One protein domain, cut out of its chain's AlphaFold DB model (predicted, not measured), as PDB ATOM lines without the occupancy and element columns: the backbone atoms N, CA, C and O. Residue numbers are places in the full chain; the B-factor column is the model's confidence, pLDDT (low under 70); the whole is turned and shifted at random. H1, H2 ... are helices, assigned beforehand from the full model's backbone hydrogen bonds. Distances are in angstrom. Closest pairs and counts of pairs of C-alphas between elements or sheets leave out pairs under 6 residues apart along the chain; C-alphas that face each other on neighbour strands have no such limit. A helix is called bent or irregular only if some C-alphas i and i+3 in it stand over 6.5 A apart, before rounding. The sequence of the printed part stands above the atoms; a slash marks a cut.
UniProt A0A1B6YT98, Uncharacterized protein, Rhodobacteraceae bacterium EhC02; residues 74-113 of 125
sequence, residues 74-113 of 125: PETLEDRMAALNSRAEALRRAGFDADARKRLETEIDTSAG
ATOM      1  N   PRO A  74     -23.069  63.910 -13.999       86.38
ATOM      2  CA  PRO A  74     -23.322  62.967 -12.908       86.38
ATOM      3  C   PRO A  74     -23.937  61.643 -13.389       86.38
ATOM      4  O   PRO A  74     -23.501  60.574 -12.971       86.38
ATOM      5  N   GLU A  75     -24.876  61.708 -14.333       90.75
ATOM      6  CA  GLU A  75     -25.601  60.555 -14.871       90.75
ATOM      7  C   GLU A  75     -24.667  59.588 -15.616       90.75
ATOM      8  O   GLU A  75     -24.684  58.377 -15.396       90.75
ATOM      9  N   THR A  76     -23.773  60.116 -16.455       89.50
ATOM     10  CA  THR A  76     -22.790  59.302 -17.188       89.50
ATOM     11  C   THR A  76     -21.762  58.656 -16.257       89.50
ATOM     12  O   THR A  76     -21.294  57.547 -16.527       89.50
ATOM     13  N   LEU A  77     -21.420  59.303 -15.140       91.25
ATOM     14  CA  LEU A  77     -20.566  58.706 -14.114       91.25
ATOM     15  C   LEU A  77     -21.280  57.570 -13.370       91.25
ATOM     16  O   LEU A  77     -20.667  56.526 -13.139       91.25
ATOM     17  N   GLU A  78     -22.559  57.736 -13.036       94.94
ATOM     18  CA  GLU A  78     -23.385  56.692 -12.414       94.94
ATOM     19  C   GLU A  78     -23.505  55.452 -13.305       94.94
ATOM     20  O   GLU A  78     -23.243  54.335 -12.845       94.94
ATOM     21  N   ASP A  79     -23.771  55.644 -14.598       95.12
ATOM     22  CA  ASP A  79     -23.824  54.559 -15.583       95.12
ATOM     23  C   ASP A  79     -22.486  53.814 -15.686       95.12
ATOM     24  O   ASP A  79     -22.430  52.577 -15.692       95.12
ATOM     25  N   ARG A  80     -21.370  54.554 -15.712       92.69
ATOM     26  CA  ARG A  80     -20.020  53.969 -15.739       92.69
ATOM     27  C   ARG A  80     -19.715  53.187 -14.465       92.69
ATOM     28  O   ARG A  80     -19.130  52.106 -14.550       92.69
ATOM     29  N   MET A  81     -20.113  53.696 -13.299       95.81
ATOM     30  CA  MET A  81     -19.970  52.981 -12.029       95.81
ATOM     31  C   MET A  81     -20.788  51.688 -12.026       95.81
ATOM     32  O   MET A  81     -20.262  50.640 -11.647       95.81
ATOM     33  N   ALA A  82     -22.038  51.721 -12.493       97.31
ATOM     34  CA  ALA A  82     -22.883  50.534 -12.597       97.31
ATOM     35  C   ALA A  82     -22.267  49.479 -13.535       97.31
ATOM     36  O   ALA A  82     -22.153  48.301 -13.172       97.31
ATOM     37  N   ALA A  83     -21.781  49.902 -14.705       96.81
ATOM     38  CA  ALA A  83     -21.093  49.028 -15.650       96.81
ATOM     39  C   ALA A  83     -19.822  48.412 -15.040       96.81
ATOM     40  O   ALA A  83     -19.601  47.202 -15.148       96.81
ATOM     41  N   LEU A  84     -19.010  49.210 -14.340       96.69
ATOM     42  CA  LEU A  84     -17.788  48.729 -13.697       96.69
ATOM     43  C   LEU A  84     -18.089  47.730 -12.574       96.69
ATOM     44  O   LEU A  84     -17.452  46.677 -12.505       96.69
ATOM     45  N   ASN A  85     -19.092  48.015 -11.743       95.62
ATOM     46  CA  ASN A  85     -19.523  47.129 -10.666       95.62
ATOM     47  C   ASN A  85     -20.037  45.790 -11.202       95.62
ATOM     48  O   ASN A  85     -19.643  44.739 -10.692       95.62
ATOM     49  N   SER A  86     -20.834  45.800 -12.276       96.50
ATOM     50  CA  SER A  86     -21.321  44.560 -12.899       96.50
ATOM     51  C   SER A  86     -20.178  43.704 -13.460       96.50
ATOM     52  O   SER A  86     -20.149  42.486 -13.266       96.50
ATOM     53  N   ARG A  87     -19.172  44.333 -14.085       93.94
ATOM     54  CA  ARG A  87     -17.969  43.640 -14.559       93.94
ATOM     55  C   ARG A  87     -17.148  43.089 -13.397       93.94
ATOM     56  O   ARG A  87     -16.694  41.950 -13.465       93.94
ATOM     57  N   ALA A  88     -16.976  43.860 -12.327       93.94
ATOM     58  CA  ALA A  88     -16.263  43.417 -11.136       93.94
ATOM     59  C   ALA A  88     -16.966  42.227 -10.466       93.94
ATOM     60  O   ALA A  88     -16.307  41.304  -9.995       93.94
ATOM     61  N   GLU A  89     -18.297  42.205 -10.436       92.62
ATOM     62  CA  GLU A  89     -19.054  41.030 -10.006       92.62
ATOM     63  C   GLU A  89     -18.838  39.824 -10.912       92.62
ATOM     64  O   GLU A  89     -18.624  38.719 -10.416       92.62
ATOM     65  N   ALA A  90     -18.878  40.019 -12.231       89.38
ATOM     66  CA  ALA A  90     -18.630  38.944 -13.181       89.38
ATOM     67  C   ALA A  90     -17.229  38.351 -12.992       89.38
ATOM     68  O   ALA A  90     -17.094  37.133 -12.945       89.38
ATOM     69  N   LEU A  91     -16.210  39.191 -12.792       88.06
ATOM     70  CA  LEU A  91     -14.843  38.751 -12.502       88.06
ATOM     71  C   LEU A  91     -14.723  38.060 -11.142       88.06
ATOM     72  O   LEU A  91     -14.009  37.072 -11.032       88.06
ATOM     73  N   ARG A  92     -15.444  38.523 -10.113       84.50
ATOM     74  CA  ARG A  92     -15.497  37.836  -8.812       84.50
ATOM     75  C   ARG A  92     -16.140  36.456  -8.925       84.50
ATOM     76  O   ARG A  92     -15.650  35.519  -8.307       84.50
ATOM     77  N   ARG A  93     -17.198  36.324  -9.732       81.88
ATOM     78  CA  ARG A  93     -17.871  35.042 -10.008       81.88
ATOM     79  C   ARG A  93     -17.036  34.114 -10.890       81.88
ATOM     80  O   ARG A  93     -17.053  32.912 -10.671       81.88
ATOM     81  N   ALA A  94     -16.316  34.668 -11.863       80.56
ATOM     82  CA  ALA A  94     -15.380  33.939 -12.720       80.56
ATOM     83  C   ALA A  94     -14.023  33.681 -12.041       80.56
ATOM     84  O   ALA A  94     -13.156  33.032 -12.623       80.56
ATOM     85  N   GLY A  95     -13.821  34.232 -10.842       71.69
ATOM     86  CA  GLY A  95     -12.583  34.123 -10.093       71.69
ATOM     87  C   GLY A  95     -12.296  32.692  -9.656       71.69
ATOM     88  O   GLY A  95     -13.162  31.823  -9.696       71.69
ATOM     89  N   PHE A  96     -11.055  32.488  -9.208       68.38
ATOM     90  CA  PHE A  96     -10.546  31.213  -8.706       68.38
ATOM     91  C   PHE A  96     -11.576  30.468  -7.861       68.38
ATOM     92  O   PHE A  96     -12.187  31.065  -6.964       68.38
ATOM     93  N   ASP A  97     -11.720  29.170  -8.126       78.38
ATOM     94  CA  ASP A  97     -12.471  28.295  -7.242       78.38
ATOM     95  C   ASP A  97     -11.884  28.346  -5.815       78.38
ATOM     96  O   ASP A  97     -10.774  28.840  -5.570       78.38
ATOM     97  N   ALA A  98     -12.664  27.885  -4.840       78.81
ATOM     98  CA  ALA A  98     -12.277  27.959  -3.435       78.81
ATOM     99  C   ALA A  98     -10.952  27.228  -3.136       78.81
ATOM    100  O   ALA A  98     -10.224  27.641  -2.233       78.81
ATOM    101  N   ASP A  99     -10.618  26.187  -3.899       81.62
ATOM    102  CA  ASP A  99      -9.395  25.406  -3.731       81.62
ATOM    103  C   ASP A  99      -8.176  26.139  -4.308       81.62
ATOM    104  O   ASP A  99      -7.145  26.267  -3.648       81.62
ATOM    105  N   ALA A 100      -8.307  26.730  -5.495       84.75
ATOM    106  CA  ALA A 100      -7.310  27.617  -6.083       84.75
ATOM    107  C   ALA A 100      -7.010  28.824  -5.180       84.75
ATOM    108  O   ALA A 100      -5.847  29.181  -5.004       84.75
ATOM    109  N   ARG A 101      -8.027  29.407  -4.532       83.31
ATOM    110  CA  ARG A 101      -7.816  30.489  -3.557       83.31
ATOM    111  C   ARG A 101      -7.091  30.019  -2.299       83.31
ATOM    112  O   ARG A 101      -6.186  30.699  -1.836       83.31
ATOM    113  N   LYS A 102      -7.455  28.850  -1.771       88.56
ATOM    114  CA  LYS A 102      -6.807  28.267  -0.590       88.56
ATOM    115  C   LYS A 102      -5.331  27.938  -0.840       88.56
ATOM    116  O   LYS A 102      -4.509  28.127   0.052       88.56
ATOM    117  N   ARG A 103      -4.996  27.471  -2.047       85.50
ATOM    118  CA  ARG A 103      -3.606  27.230  -2.463       85.50
ATOM    119  C   ARG A 103      -2.791  28.520  -2.487       85.50
ATOM    120  O   ARG A 103      -1.733  28.550  -1.873       85.50
ATOM    121  N   LEU A 104      -3.320  29.582  -3.099       87.12
ATOM    122  CA  LEU A 104      -2.658  30.892  -3.134       87.12
ATOM    123  C   LEU A 104      -2.420  31.459  -1.730       87.12
ATOM    124  O   LEU A 104      -1.319  31.910  -1.451       87.12
ATOM    125  N   GLU A 105      -3.411  31.387  -0.836       87.31
ATOM    126  CA  GLU A 105      -3.252  31.834   0.558       87.31
ATOM    127  C   GLU A 105      -2.127  31.064   1.266       87.31
ATOM    128  O   GLU A 105      -1.257  31.650   1.898       87.31
ATOM    129  N   THR A 106      -2.090  29.742   1.071       89.00
ATOM    130  CA  THR A 106      -1.056  28.876   1.656       89.00
ATOM    131  C   THR A 106       0.338  29.218   1.118       89.00
ATOM    132  O   THR A 106       1.309  29.221   1.875       89.00
ATOM    133  N   GLU A 107       0.460  29.505  -0.180       85.62
ATOM    134  CA  GLU A 107       1.723  29.919  -0.805       85.62
ATOM    135  C   GLU A 107       2.176  31.302  -0.317       85.62
ATOM    136  O   GLU A 107       3.356  31.477  -0.006       85.62
ATOM    137  N   ILE A 108       1.250  32.257  -0.177       86.56
ATOM    138  CA  ILE A 108       1.524  33.597   0.359       86.56
ATOM    139  C   ILE A 108       2.030  33.496   1.799       86.56
ATOM    140  O   ILE A 108       3.113  34.006   2.083       86.56
ATOM    141  N   ASP A 109       1.329  32.770   2.672       81.69
ATOM    142  CA  ASP A 109       1.738  32.555   4.067       81.69
ATOM    143  C   ASP A 109       3.104  31.865   4.172       81.69
ATOM    144  O   ASP A 109       3.927  32.197   5.027       81.69
ATOM    145  N   THR A 110       3.379  30.923   3.265       82.06
ATOM    146  CA  THR A 110       4.674  30.233   3.199       82.06
ATOM    147  C   THR A 110       5.793  31.187   2.771       82.06
ATOM    148  O   THR A 110       6.881  31.146   3.343       82.06
ATOM    149  N   SER A 111       5.537  32.072   1.801       69.81
ATOM    150  CA  SER A 111       6.511  33.071   1.337       69.81
ATOM    151  C   SER A 111       6.758  34.185   2.366       69.81
ATOM    152  O   SER A 111       7.905  34.580   2.593       69.81
ATOM    153  N   ALA A 112       5.710  34.593   3.092       63.22
ATOM    154  CA  ALA A 112       5.776  35.562   4.184       63.22
ATOM    155  C   ALA A 112       6.620  35.064   5.375       63.22
ATOM    156  O   ALA A 112       7.106  35.864   6.172       63.22
ATOM    157  N   GLY A 113       6.870  33.753   5.466       58.12
ATOM    158  CA  GLY A 113       7.760  33.146   6.458       58.12
ATOM    159  C   GLY A 113       9.252  33.474   6.302       58.12
ATOM    160  O   GLY A 113      10.037  33.053   7.150       58.12
TER     161      GLY A 113
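What this domain is: This is residues 74 to 113 of the 125 residues of an uncharacterized protein of Rhodobacteraceae bacterium EhC02 (UniProt A0A1B6YT98). Two helices, H1 and the shorter H2, are joined end to end by a tight link and make a wide-open V or L, with its corner at residues 94 to 97. The two arms do not fold back on each other, and there is no core between them. The printed part has 40 residues with two named helices, H1 then H2, and no named strand; the class is all helix. The whole is extended, with a radius of gyration of the C-alphas of 16.1 A, and the C-alphas span 48 by 20 by 6 A.

Where its parts are: H1, the longest helix, is residues 74 to 93, 28.6 A from first to last C-alpha. C-alpha 74 stands at (-23.322, 62.967, -12.908) and C-alpha 93 at (-17.871, 35.042, -10.008); the largest change between them is in y. H2 is residues 98 to 112, 21.0 A from first to last C-alpha. It begins with C-alpha 98 at (-12.277, 27.959, -3.435) and ends with C-alpha 112 at (5.776, 35.562, 4.184); here the largest change is in x.

How they stand to each other: H1 and H2 are apart, with no C-alpha of the one within 8 A of the other. The link from H1 to H2, residues 94 to 97, is tight. In H1 and H2 every O i to N i+4 pair is within hydrogen-bond range. Neither helix is bent.

The domain as a whole: The two C-alphas farthest apart are those of Glu 75 and Gly 113, at 48.2 A. The C-alphas of Pro 74 and Gly 113, the first and last printed, are 47.2 A apart. Residues 74 to 95, 97 to 103 and 105 to 113 stand free. The printed part has no cut. The mean pLDDT of the printed part is 85.9; residue 96 and residues 111 to 113 are under 70.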